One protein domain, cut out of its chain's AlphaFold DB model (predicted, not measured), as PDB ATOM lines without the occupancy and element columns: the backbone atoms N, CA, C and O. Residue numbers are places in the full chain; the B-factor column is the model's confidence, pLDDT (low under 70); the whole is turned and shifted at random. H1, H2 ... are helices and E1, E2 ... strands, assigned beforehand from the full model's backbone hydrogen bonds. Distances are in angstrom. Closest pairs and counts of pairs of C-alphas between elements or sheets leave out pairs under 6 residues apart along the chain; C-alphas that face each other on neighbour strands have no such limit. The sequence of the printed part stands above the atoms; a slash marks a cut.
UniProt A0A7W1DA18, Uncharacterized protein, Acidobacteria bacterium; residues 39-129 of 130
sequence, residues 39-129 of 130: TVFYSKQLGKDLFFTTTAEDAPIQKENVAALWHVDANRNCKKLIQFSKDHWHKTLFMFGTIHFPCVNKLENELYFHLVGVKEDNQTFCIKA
ATOM      1  N   THR A  39     115.891  50.714  99.687       96.69
ATOM      2  CA  THR A  39     116.097  51.987 100.378       96.69
ATOM      3  C   THR A  39     117.521  52.117 100.899       96.69
ATOM      4  O   THR A  39     118.036  51.195 101.530       96.69
ATOM      5  N   VAL A  40     118.176  53.255 100.654       97.56
ATOM      6  CA  VAL A  40     119.573  53.479 101.055       97.56
ATOM      7  C   VAL A  40     119.656  54.109 102.446       97.56
ATOM      8  O   VAL A  40     119.320  55.276 102.615       97.56
ATOM      9  N   PHE A  41     120.177  53.369 103.429       96.12
ATOM     10  CA  PHE A  41     120.326  53.862 104.811       96.12
ATOM     11  C   PHE A  41     121.700  54.452 105.108       96.12
ATOM     12  O   PHE A  41     121.811  55.545 105.664       96.12
ATOM     13  N   TYR A  42     122.764  53.734 104.754       95.75
ATOM     14  CA  TYR A  42     124.119  54.117 105.127       95.75
ATOM     15  C   TYR A  42     125.014  54.251 103.910       95.75
ATOM     16  O   TYR A  42     124.803  53.647 102.856       95.75
ATOM     17  N   SER A  43     126.043  55.075 104.072       95.06
ATOM     18  CA  SER A  43     127.090  55.243 103.078       95.06
ATOM     19  C   SER A  43     128.446  55.426 103.744       95.06
ATOM     20  O   SER A  43     128.533  55.894 104.882       95.06
ATOM     21  N   LYS A  44     129.507  55.043 103.039       92.81
ATOM     22  CA  LYS A  44     130.891  55.143 103.502       92.81
ATOM     23  C   LYS A  44     131.803  55.478 102.333       92.81
ATOM     24  O   LYS A  44     131.652  54.919 101.258       92.81
ATOM     25  N   GLN A  45     132.756  56.373 102.559       91.00
ATOM     26  CA  GLN A  45     133.785  56.707 101.582       91.00
ATOM     27  C   GLN A  45     135.115  56.138 102.057       91.00
ATOM     28  O   GLN A  45     135.500  56.402 103.198       91.00
ATOM     29  N   LEU A  46     135.805  55.405 101.184       89.25
ATOM     30  CA  LEU A  46     137.189  54.971 101.372       89.25
ATOM     31  C   LEU A  46     138.009  55.477 100.185       89.25
ATOM     32  O   LEU A  46     137.803  55.050  99.054       89.25
ATOM     33  N   GLY A  47     138.890  56.450 100.418       87.25
ATOM     34  CA  GLY A  47     139.604  57.116  99.328       87.25
ATOM     35  C   GLY A  47     138.643  57.712  98.287       87.25
ATOM     36  O   GLY A  47     137.874  58.634  98.589       87.25
ATOM     37  N   LYS A  48     138.705  57.196  97.054       88.56
ATOM     38  CA  LYS A  48     137.830  57.596  95.935       88.56
ATOM     39  C   LYS A  48     136.586  56.721  95.793       88.56
ATOM     40  O   LYS A  48     135.670  57.112  95.075       88.56
ATOM     41  N   ASP A  49     136.554  55.577  96.463       91.19
ATOM     42  CA  ASP A  49     135.457  54.628  96.389       91.19
ATOM     43  C   ASP A  49     134.339  55.010  97.351       91.19
ATOM     44  O   ASP A  49     134.561  55.407  98.502       91.19
ATOM     45  N   LEU A  50     133.113  54.877  96.861       93.81
ATOM     46  CA  LEU A  50     131.905  55.160  97.615       93.81
ATOM     47  C   LEU A  50     131.123  53.868  97.795       93.81
ATOM     48  O   LEU A  50     130.873  53.133  96.844       93.81
ATOM     49  N   PHE A  51     130.687  53.624  99.018       95.44
ATOM     50  CA  PHE A  51     129.888  52.472  99.386       95.44
ATOM     51  C   PHE A  51     128.538  52.934  99.904       95.44
ATOM     52  O   PHE A  51     128.454  53.915 100.645       95.44
ATOM     53  N   PHE A  52     127.489  52.216  99.530       97.75
ATOM     54  CA  PHE A  52     126.116  52.472  99.948       97.75
ATOM     55  C   PHE A  52     125.461  51.160 100.354       97.75
ATOM     56  O   PHE A  52     125.776  50.113  99.792       97.75
ATOM     57  N   THR A  53     124.550  51.205 101.318       98.00
ATOM     58  CA  THR A  53     123.845  50.008 101.784       98.00
ATOM     59  C   THR A  53     122.353  50.163 101.587       98.00
ATOM     60  O   THR A  53     121.781  51.146 102.068       98.00
ATOM     61  N   THR A  54     121.724  49.180 100.951       98.06
ATOM     62  CA  THR A  54     120.266  49.065 100.913       98.06
ATOM     63  C   THR A  54     119.746  48.154 102.020       98.06
ATOM     64  O   THR A  54     120.477  47.285 102.504       98.06
ATOM     65  N   THR A  55     118.499  48.361 102.438       97.56
ATOM     66  CA  THR A  55     117.846  47.605 103.517       97.56
ATOM     67  C   THR A  55     117.008  46.439 102.999       97.56
ATOM     68  O   THR A  55     116.454  46.491 101.906       97.56
ATOM     69  N   ALA A  56     116.886  45.388 103.808       97.25
ATOM     70  CA  ALA A  56     115.864  44.348 103.709       97.25
ATOM     71  C   ALA A  56     114.663  44.764 104.573       97.25
ATOM     72  O   ALA A  56     114.574  44.406 105.753       97.25
ATOM     73  N   GLU A  57     113.774  45.577 104.012       94.62
ATOM     74  CA  GLU A  57     112.605  46.117 104.721       94.62
ATOM     75  C   GLU A  57     111.268  45.670 104.127       94.62
ATOM     76  O   GLU A  57     110.211  45.895 104.732       94.62
ATOM     77  N   ASP A  58     111.321  44.969 102.991       92.69
ATOM     78  CA  ASP A  58     110.154  44.476 102.268       92.69
ATOM     79  C   ASP A  58     109.224  45.641 101.891       92.69
ATOM     80  O   ASP A  58     108.030  45.647 102.201       92.69
ATOM     81  N   ALA A  59     109.825  46.688 101.310       92.12
ATOM     82  CA  ALA A  59     109.110  47.834 100.755       92.12
ATOM     83  C   ALA A  59     108.359  47.431  99.468       92.12
ATOM     84  O   ALA A  59     108.830  46.557  98.743       92.12
ATOM     85  N   PRO A  60     107.246  48.094  99.106       93.56
ATOM     86  CA  PRO A  60     106.441  47.757  97.928       93.56
ATOM     87  C   PRO A  60     107.218  47.664  96.609       93.56
ATOM     88  O   PRO A  60     106.929  46.794  95.790       93.56
ATOM     89  N   ILE A  61     108.202  48.542  96.385       92.56
ATOM     90  CA  ILE A  61     109.039  48.511  95.173       92.56
ATOM     91  C   ILE A  61     110.169  47.468  95.236       92.56
ATOM     92  O   ILE A  61     110.790  47.139  94.221       92.56
ATOM     93  N   GLN A  62     110.473  46.951  96.427       90.94
ATOM     94  CA  GLN A  62     111.585  46.042  96.641       90.94
ATOM     95  C   GLN A  62     111.250  44.648  96.091       90.94
ATOM     96  O   GLN A  62     110.413  43.928  96.623       90.94
ATOM     97  N   LYS A  63     111.948  44.238  95.026       89.94
ATOM     98  CA  LYS A  63     111.738  42.928  94.374       89.94
ATOM     99  C   LYS A  63     112.224  41.745  95.214       89.94
ATOM    100  O   LYS A  63     111.716  40.639  95.080       89.94
ATOM    101  N   GLU A  64     113.240  41.975  96.040       93.94
ATOM    102  CA  GLU A  64     113.861  40.968  96.896       93.94
ATOM    103  C   GLU A  64     114.068  41.560  98.286       93.94
ATOM    104  O   GLU A  64     114.716  42.599  98.407       93.94
ATOM    105  N   ASN A  65     113.590  40.887  99.335       96.06
ATOM    106  CA  ASN A  65     113.792  41.317 100.719       96.06
ATOM    107  C   ASN A  65     115.235  41.024 101.186       96.06
ATOM    108  O   ASN A  65     115.504  40.075 101.936       96.06
ATOM    109  N   VAL A  66     116.181  41.804 100.658       97.75
ATOM    110  CA  VAL A  66     117.626  41.656 100.864       97.75
ATOM    111  C   VAL A  66     118.268  43.001 101.194       97.75
ATOM    112  O   VAL A  66     117.971  44.015 100.562       97.75
ATOM    113  N   ALA A  67     119.196  42.995 102.147       97.81
ATOM    114  CA  ALA A  67     120.105  44.107 102.373       97.81
ATOM    115  C   ALA A  67     121.309  43.938 101.442       97.81
ATOM    116  O   ALA A  67     121.830  42.828 101.320       97.81
ATOM    117  N   ALA A  68     121.761  44.995 100.768       97.94
ATOM    118  CA  ALA A  68     122.861  44.878  99.809       97.94
ATOM    119  C   ALA A  68     123.904  45.979  99.960       97.94
ATOM    120  O   ALA A  68     123.587  47.123 100.281       97.94
ATOM    121  N   LEU A  69     125.159  45.624  99.694       98.00
ATOM    122  CA  LEU A  69     126.278  46.550  99.617       98.00
ATOM    123  C   LEU A  69     126.519  46.924  98.156       98.00
ATOM    124  O   LEU A  69     126.764  46.064  97.306       98.00
ATOM    125  N   TRP A  70     126.500  48.218  97.891       98.06
ATOM    126  CA  TRP A  70     126.741  48.828  96.595       98.06
ATOM    127  C   TRP A  70     128.054  49.595  96.615       98.06
ATOM    128  O   TRP A  70     128.421  50.187  97.629       98.06
ATOM    129  N   HIS A  71     128.746  49.589  95.484       96.69
ATOM    130  CA  HIS A  71     130.019  50.258  95.272       96.69
ATOM    131  C   HIS A  71     129.923  51.148  94.043       96.69
ATOM    132  O   HIS A  71     129.479  50.704  92.984       96.69
ATOM    133  N   VAL A  72     130.342  52.397  94.205       96.25
ATOM    134  CA  VAL A  72     130.582  53.336  93.119       96.25
ATOM    135  C   VAL A  72     132.075  53.622  93.074       96.25
ATOM    136  O   VAL A  72     132.635  54.152  94.038       96.25
ATOM    137  N   ASP A  73     132.705  53.250  91.965       93.62
ATOM    138  CA  ASP A  73     134.138  53.453  91.759       93.62
ATOM    139  C   ASP A  73     134.472  54.892  91.320       93.62
ATOM    140  O   ASP A  73     133.598  55.724  91.053       93.62
ATOM    141  N   ALA A  74     135.768  55.193  91.202       90.81
ATOM    142  CA  ALA A  74     136.251  56.501  90.755       90.81
ATOM    143  C   ALA A  74     135.803  56.888  89.327       90.81
ATOM    144  O   ALA A  74     135.780  58.075  88.998       90.81
ATOM    145  N   ASN A  75     135.440  55.910  88.490       93.12
ATOM    146  CA  ASN A  75     134.911  56.113  87.139       93.12
ATOM    147  C   ASN A  75     133.380  56.225  87.127       93.12
ATOM    148  O   ASN A  75     132.785  56.285  86.051       93.12
ATOM    149  N   ARG A  76     132.752  56.296  88.309       93.69
ATOM    150  CA  ARG A  76     131.305  56.405  88.514       93.69
ATOM    151  C   ARG A  76     130.522  55.154  88.118       93.69
ATOM    152  O   ARG A  76     129.306  55.233  87.956       93.69
ATOM    153  N   ASN A  77     131.176  54.000  88.010       96.19
ATOM    154  CA  ASN A  77     130.477  52.741  87.785       96.19
ATOM    155  C   ASN A  77     129.821  52.287  89.086       96.19
ATOM    156  O   ASN A  77     130.513  52.050  90.075       96.19
ATOM    157  N   CYS A  78     128.498  52.131  89.072       97.62
ATOM    158  CA  CYS A  78     127.737  51.607  90.198       97.62
ATOM    159  C   CYS A  78     127.500  50.101  90.043       97.62
ATOM    160  O   CYS A  78     126.939  49.655  89.041       97.62
ATOM    161  N   LYS A  79     127.895  49.310  91.044       97.50
ATOM    162  CA  LYS A  79     127.680  47.856  91.070       97.50
ATOM    163  C   LYS A  79     127.299  47.355  92.458       97.50
ATOM    164  O   LYS A  79     127.788  47.845  93.474       97.50
ATOM    165  N   LYS A  80     126.468  46.315  92.499       97.62
ATOM    166  CA  LYS A  80     126.189  45.548  93.717       97.62
ATOM    167  C   LYS A  80     127.354  44.593  93.983       97.62
ATOM    168  O   LYS A  80     127.727  43.833  93.093       97.62
ATOM    169  N   LEU A  81     127.930  44.639  95.181       96.69
ATOM    170  CA  LEU A  81     129.041  43.769  95.585       96.69
ATOM    171  C   LEU A  81     128.553  42.472  96.231       96.69
ATOM    172  O   LEU A  81     129.031  41.394  95.893       96.69
ATOM    173  N   ILE A  82     127.624  42.585  97.179       96.62
ATOM    174  CA  ILE A  82     127.101  41.461  97.963       96.62
ATOM    175  C   ILE A  82     125.693  41.789  98.469       96.62
ATOM    176  O   ILE A  82     125.336  42.962  98.594       96.62
ATOM    177  N   GLN A  83     124.897  40.757  98.751       97.56
ATOM    178  CA  GLN A  83     123.575  40.887  99.358       97.56
ATOM    179  C   GLN A  83     123.307  39.789 100.387       97.56
ATOM    180  O   GLN A  83     123.853  38.692 100.272       97.56
ATOM    181  N   PHE A  84     122.426  40.086 101.338       97.62
ATOM    182  CA  PHE A  84     122.046  39.228 102.456       97.62
ATOM    183  C   PHE A  84     120.526  39.209 102.590       97.62
ATOM    184  O   PHE A  84     119.887  40.262 102.627       97.62
ATOM    185  N   SER A  85     119.925  38.022 102.644       97.56
ATOM    186  CA  SER A  85     118.471  37.897 102.804       97.56
ATOM    187  C   SER A  85     118.033  38.249 104.217       97.56
ATOM    188  O   SER A  85     118.715  37.891 105.180       97.56
ATOM    189  N   LYS A  86     116.849  38.859 104.349       97.38
ATOM    190  CA  LYS A  86     116.182  39.004 105.649       97.38
ATOM    191  C   LYS A  86     116.128  37.656 106.380       97.38
ATOM    192  O   LYS A  86     115.935  36.599 105.765       97.38
ATOM    193  N   ASP A  87     116.301  37.710 107.696       96.38
ATOM    194  CA  ASP A  87     115.971  36.598 108.585       96.38
ATOM    195  C   ASP A  87     114.447  36.317 108.609       96.38
ATOM    196  O   ASP A  87     113.661  36.904 107.866       96.38
ATOM    197  N   HIS A  88     114.006  35.390 109.458       95.56
ATOM    198  CA  HIS A  88     112.587  35.040 109.583       95.56
ATOM    199  C   HIS A  88     111.852  35.820 110.694       95.56
ATOM    200  O   HIS A  88     110.715  35.479 111.032       95.56
ATOM    201  N   TRP A  89     112.493  36.803 111.332       94.81
ATOM    202  CA  TRP A  89     111.930  37.548 112.456       94.81
ATOM    203  C   TRP A  89     111.067  38.722 111.985       94.81
ATOM    204  O   TRP A  89     111.291  39.333 110.939       94.81
ATOM    205  N   HIS A  90     110.051  39.053 112.782       92.94
ATOM    206  CA  HIS A  90     109.083  40.090 112.435       92.94
ATOM    207  C   HIS A  90     109.727  41.486 112.408       92.94
ATOM    208  O   HIS A  90     110.214  41.970 113.432       92.94
ATOM    209  N   LYS A  91     109.650  42.173 111.262       90.31
ATOM    210  CA  LYS A  91     110.378  43.425 110.994       90.31
ATOM    211  C   LYS A  91     110.082  44.586 111.950       90.31
ATOM    212  O   LYS A  91     110.971  45.359 112.278       90.31
ATOM    213  N   THR A  92     108.856  44.691 112.459       89.75
ATOM    214  CA  THR A  92     108.496  45.742 113.432       89.75
ATOM    215  C   THR A  92     109.108  45.508 114.814       89.75
ATOM    216  O   THR A  92     109.351  46.463 115.540       89.75
ATOM    217  N   LEU A  93     109.343  44.247 115.190       93.56
ATOM    218  CA  LEU A  93     109.846  43.887 116.521       93.56
ATOM    219  C   LEU A  93     111.366  43.703 116.533       93.56
ATOM    220  O   LEU A  93     112.006  43.986 117.538       93.56
ATOM    221  N   PHE A  94     111.929  43.248 115.413       93.38
ATOM    222  CA  PHE A  94     113.337  42.872 115.274       93.38
ATOM    223  C   PHE A  94     114.057  43.657 114.171       93.38
ATOM    224  O   PHE A  94     115.093  43.225 113.679       93.38
ATOM    225  N   MET A  95     113.512  44.822 113.812       94.06
ATOM    226  CA  MET A  95     114.059  45.747 112.816       94.06
ATOM    227  C   MET A  95     114.122  45.175 111.386       94.06
ATOM    228  O   MET A  95     113.805  44.014 111.099       94.06
ATOM    229  N   PHE A  96     114.498  46.045 110.451       95.81
ATOM    230  CA  PHE A  96     114.837  45.674 109.080       95.81
ATOM    231  C   PHE A  96     116.213  45.019 109.018       95.81
ATOM    232  O   PHE A  96     117.037  45.203 109.913       95.81
ATOM    233  N   GLY A  97     116.466  44.280 107.941       97.06
ATOM    234  CA  GLY A  97     117.813  43.813 107.656       97.06
ATOM    235  C   GLY A  97     118.677  44.970 107.161       97.06
ATOM    236  O   GLY A  97     118.299  45.666 106.217       97.06
ATOM    237  N   THR A  98     119.830  45.196 107.780       96.94
ATOM    238  CA  THR A  98     120.713  46.328 107.477       96.94
ATOM    239  C   THR A  98     122.184  45.911 107.464       96.94
ATOM    240  O   THR A  98     122.591  44.907 108.050       96.94
ATOM    241  N   ILE A  99     123.000  46.713 106.780       97.31
ATOM    242  CA  ILE A  99     124.460  46.597 106.761       97.31
ATOM    243  C   ILE A  99     125.024  47.858 107.406       97.31
ATOM    244  O   ILE A  99     124.704  48.966 106.980       97.31
ATOM    245  N   HIS A 100     125.861  47.705 108.424       95.44
ATOM    246  CA  HIS A 100     126.392  48.813 109.209       95.44
ATOM    247  C   HIS A 100     127.902  48.943 109.035       95.44
ATOM    248  O   HIS A 100     128.656  47.977 109.172       95.44
ATOM    249  N   PHE A 101     128.358  50.172 108.804       93.50
ATOM    250  CA  PHE A 101     129.779  50.499 108.769       93.50
ATOM    251  C   PHE A 101     130.286  50.913 110.155       93.50
ATOM    252  O   PHE A 101     129.576  51.611 110.886       93.50
ATOM    253  N   PRO A 102     131.534  50.572 110.522       90.06
ATOM    254  CA  PRO A 102     132.154  51.132 111.708       90.06
ATOM    255  C   PRO A 102     132.381  52.641 111.533       90.06
ATOM    256  O   PRO A 102     132.653  53.152 110.439       90.06
ATOM    257  N   CYS A 103     132.350  53.359 112.654       82.62
ATOM    258  CA  CYS A 103     132.606  54.803 112.695       82.62
ATOM    259  C   CYS A 103     134.065  55.166 112.322       82.62
ATOM    260  O   CYS A 103     134.388  56.320 112.056       82.62
ATOM    261  N   VAL A 104     134.968  54.182 112.252       79.25
ATOM    262  CA  VAL A 104     136.392  54.402 111.973       79.25
ATOM    263  C   VAL A 104     136.608  54.820 110.515       79.25
ATOM    264  O   VAL A 104     136.209  54.113 109.594       79.25
ATOM    265  N   ASN A 105     137.259  55.966 110.299       62.09
ATOM    266  CA  ASN A 105     137.541  56.538 108.970       62.09
ATOM    267  C   ASN A 105     138.996  56.342 108.497       62.09
ATOM    268  O   ASN A 105     139.368  56.878 107.463       62.09
ATOM    269  N   LYS A 106     139.837  55.627 109.258       64.25
ATOM    270  CA  LYS A 106     141.290  55.521 109.004       64.25
ATOM    271  C   LYS A 106     141.722  54.324 108.150       64.25
ATOM    272  O   LYS A 106     142.915  54.128 107.957       64.25
ATOM    273  N   LEU A 107     140.789  53.498 107.693       66.69
ATOM    274  CA  LEU A 107     141.115  52.350 106.853       66.69
ATOM    275  C   LEU A 107     141.018  52.794 105.401       66.69
ATOM    276  O   LEU A 107     139.928  53.097 104.938       66.69
ATOM    277  N   GLU A 108     142.145  52.890 104.705       71.62
ATOM    278  CA  GLU A 108     142.146  53.346 103.309       71.62
ATOM    279  C   GLU A 108     141.762  52.216 102.345       71.62
ATOM    280  O   GLU A 108     141.076  52.469 101.360       71.62
ATOM    281  N   ASN A 109     142.112  50.965 102.681       81.19
ATOM    282  CA  ASN A 109     142.038  49.831 101.751       81.19
ATOM    283  C   ASN A 109     141.185  48.657 102.259       81.19
ATOM    284  O   ASN A 109     141.137  47.604 101.625       81.19
ATOM    285  N   GLU A 110     140.532  48.793 103.412       88.69
ATOM    286  CA  GLU A 110     139.725  47.725 104.008       88.69
ATOM    287  C   GLU A 110     138.363  48.263 104.440       88.69
ATOM    288  O   GLU A 110     138.257  49.133 105.308       88.69
ATOM    289  N   LEU A 111     137.307  47.722 103.838       91.25
ATOM    290  CA  LEU A 111     135.934  48.004 104.213       91.25
ATOM    291  C   LEU A 111     135.435  46.917 105.155       91.25
ATOM    292  O   LEU A 111     135.104  45.812 104.725       91.25
ATOM    293  N   TYR A 112     135.326  47.268 106.430       93.19
ATOM    294  CA  TYR A 112     134.634  46.442 107.408       93.19
ATOM    295  C   TYR A 112     133.159  46.816 107.463       93.19
ATOM    296  O   TYR A 112     132.802  47.996 107.397       93.19
ATOM    297  N   PHE A 113     132.306  45.818 107.640       94.88
ATOM    298  CA  PHE A 113     130.897  46.011 107.952       94.88
ATOM    299  C   PHE A 113     130.377  44.844 108.783       94.88
ATOM    300  O   PHE A 113     130.928  43.743 108.745       94.88
ATOM    301  N   HIS A 114     129.312  45.091 109.534       95.69
ATOM    302  CA  HIS A 114     128.557  44.044 110.208       95.69
ATOM    303  C   HIS A 114     127.105  44.075 109.756       95.69
ATOM    304  O   HIS A 114     126.626  45.065 109.191       95.69
ATOM    305  N   LEU A 115     126.434  42.958 109.979       96.62
ATOM    306  CA  LEU A 115     125.056  42.736 109.585       96.62
ATOM    307  C   LEU A 115     124.144  42.806 110.805       96.62
ATOM    308  O   LEU A 115     124.594  42.506 111.906       96.62
ATOM    309  N   VAL A 116     122.892  43.207 110.587       95.25
ATOM    310  CA  VAL A 116     121.820  43.196 111.591       95.25
ATOM    311  C   VAL A 116     120.529  42.762 110.901       95.25
ATOM    312  O   VAL A 116     120.244  43.227 109.798       95.25
ATOM    313  N   GLY A 117     119.744  41.876 111.510       95.38
ATOM    314  CA  GLY A 117     118.400  41.524 111.038       95.38
ATOM    315  C   GLY A 117     118.356  40.744 109.714       95.38
ATOM    316  O   GLY A 117     117.358  40.806 108.989       95.38
ATOM    317  N   VAL A 118     119.430  40.037 109.361       97.00
ATOM    318  CA  VAL A 118     119.562  39.190 108.157       97.00
ATOM    319  C   VAL A 118     120.027  37.785 108.546       97.00
ATOM    320  O   VAL A 118     120.401  37.546 109.690       97.00
ATOM    321  N   LYS A 119     120.009  36.822 107.620       96.81
ATOM    322  CA  LYS A 119     120.375  35.425 107.936       96.81
ATOM    323  C   LYS A 119     121.795  35.273 108.490       96.81
ATOM    324  O   LYS A 119     122.041  34.391 109.306       96.81
ATOM    325  N   GLU A 120     122.710  36.130 108.059       95.75
ATOM    326  CA  GLU A 120     124.118  36.138 108.448       95.75
ATOM    327  C   GLU A 120     124.432  37.134 109.589       95.75
ATOM    328  O   GLU A 120     125.586  37.522 109.763       95.75
ATOM    329  N   ASP A 121     123.427  37.563 110.365       91.88
ATOM    330  CA  ASP A 121     123.591  38.443 111.537       91.88
ATOM    331  C   ASP A 121     124.652  37.912 112.537       91.88
ATOM    332  O   ASP A 121     124.978  36.722 112.571       91.88
ATOM    333  N   ASN A 122     125.210  38.808 113.357       85.88
ATOM    334  CA  ASN A 122     126.341  38.604 114.272       85.88
ATOM    335  C   ASN A 122     127.678  38.264 113.593       85.88
ATOM    336  O   ASN A 122     128.606  37.780 114.246       85.88
ATOM    337  N   GLN A 123     127.814  38.550 112.298       89.00
ATOM    338  CA  GLN A 123     129.071  38.403 111.566       89.00
ATOM    339  C   GLN A 123     129.644  39.760 111.149       89.00
ATOM    340  O   GLN A 123     128.921  40.699 110.808       89.00
ATOM    341  N   THR A 124     130.974  39.850 111.171       92.12
ATOM    342  CA  THR A 124     131.734  40.974 110.615       92.12
ATOM    343  C   THR A 124     132.464  40.504 109.370       92.12
ATOM    344  O   THR A 124     133.142  39.478 109.386       92.12
ATOM    345  N   PHE A 125     132.354  41.285 108.307       93.56
ATOM    346  CA  PHE A 125     132.990  41.027 107.025       93.56
ATOM    347  C   PHE A 125     134.039  42.096 106.753       93.56
ATOM    348  O   PHE A 125     133.927  43.227 107.227       93.56
ATOM    349  N   CYS A 126     135.041  41.735 105.959       91.94
ATOM    350  CA  CYS A 126     136.042  42.655 105.446       91.94
ATOM    351  C   CYS A 126     136.190  42.445 103.941       91.94
ATOM    352  O   CYS A 126     136.446  41.328 103.487       91.94
ATOM    353  N   ILE A 127     136.049  43.523 103.176       88.94
ATOM    354  CA  ILE A 127     136.384  43.560 101.754       88.94
ATOM    355  C   ILE A 127     137.643  44.406 101.607       88.94
ATOM    356  O   ILE A 127     137.681  45.547 102.064       88.94
ATOM    357  N   LYS A 128     138.666  43.865 100.945       82.69
ATOM    358  CA  LYS A 128     139.820  44.666 100.532       82.69
ATOM    359  C   LYS A 128     139.414  45.505  99.322       82.69
ATOM    360  O   LYS A 128     139.011  44.941  98.305       82.69
ATOM    361  N   ALA A 129     139.460  46.825  99.468       66.50
ATOM    362  CA  ALA A 129     139.295  47.743  98.348       66.50
ATOM    363  C   ALA A 129     140.497  47.574  97.400       66.50
ATOM    364  O   ALA A 129     141.617  47.344  97.866       66.50
TER     365      ALA A 129
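What this domain is: This is residues 39 to 129 of the 130 residues of an uncharacterized protein of Acidobacteria bacterium (UniProt A0A7W1DA18). This is a small sandwich of two antiparallel sheets, a strongly twisted one of four strands and a smaller one of three, face to face with their strands running nearly along one another. The strands E1, E2 and E3 come near E5 of the smaller sheet, while E4 and E7, one from each sheet, stay apart; the short helix H1 lies off one end. The printed part has 91 residues, with seven named strands and one named helix in the order E1 E2 E3 E4 H1 E5 E6 E7, and the class is mostly strand. The sheet orders are E1 - E2 - E3 - E4 and E5 - E6 - E7. The whole is compact, with a radius of gyration of the C-alphas of 13.2 A and spans of 37 by 26 by 16 A.

How they stand to each other: Begin with the larger sheet, a meander, each strand the antiparallel neighbour of the one before: E1, residues 40 to 46, E2, residues 49 to 54, E3, residues 66 to 72, and E4, residues 78 to 85. E1 and E2 form a hairpin, with N 44 and O 51 2.8 A apart, within hydrogen-bond range. For E2 and E3 look at N 52 and O 70, 2.9 A, and for E3 and E4 at N 81 and O 69, 2.8 A. E4 bends by 54 degrees at residue 81. The second meander holds E5, residues 98 to 100, E6, residues 110 to 116, and E7, residues 124 to 128. Here N 98 and O 116 are 2.8 A apart, and N 111 and O 127 are 2.8 A apart. The pairing is staggered: E6 pairs with E7 over residues 110 to 114 and with E5 over 114 to 116. Between the sheets, the closest C-alphas of E3 and E5 are those of Ala 67 and Thr 98, 5.6 A; those of E2 and E5 are Thr 53 and Ile 99, 6.1 A. H1, residues 91 to 94, is on neither sheet; it is too short for an O i to N i+4 pair, and its one O i to N i+3 pair is not within range.

Where its parts are: Find C-alpha 40 at (119.573, 53.479, 101.055), where E1 begins; it is 17.7 A long and E2 16.8 A. E3 measures 19.1 A, E4 20.8 A and E6 20.0 A. E7, 13.4 A long, ends at C-alpha 128, (139.820, 44.666, 100.532).

The domain as a whole: The C-alphas farthest apart, those of Asn 75 and Leu 93, are 40.5 A apart. The printed part has no cut. The link from E2 to E3, 11 residues, is long. The mean pLDDT of the printed part is 92.3; residues 105 to 107 and 129 are under 70.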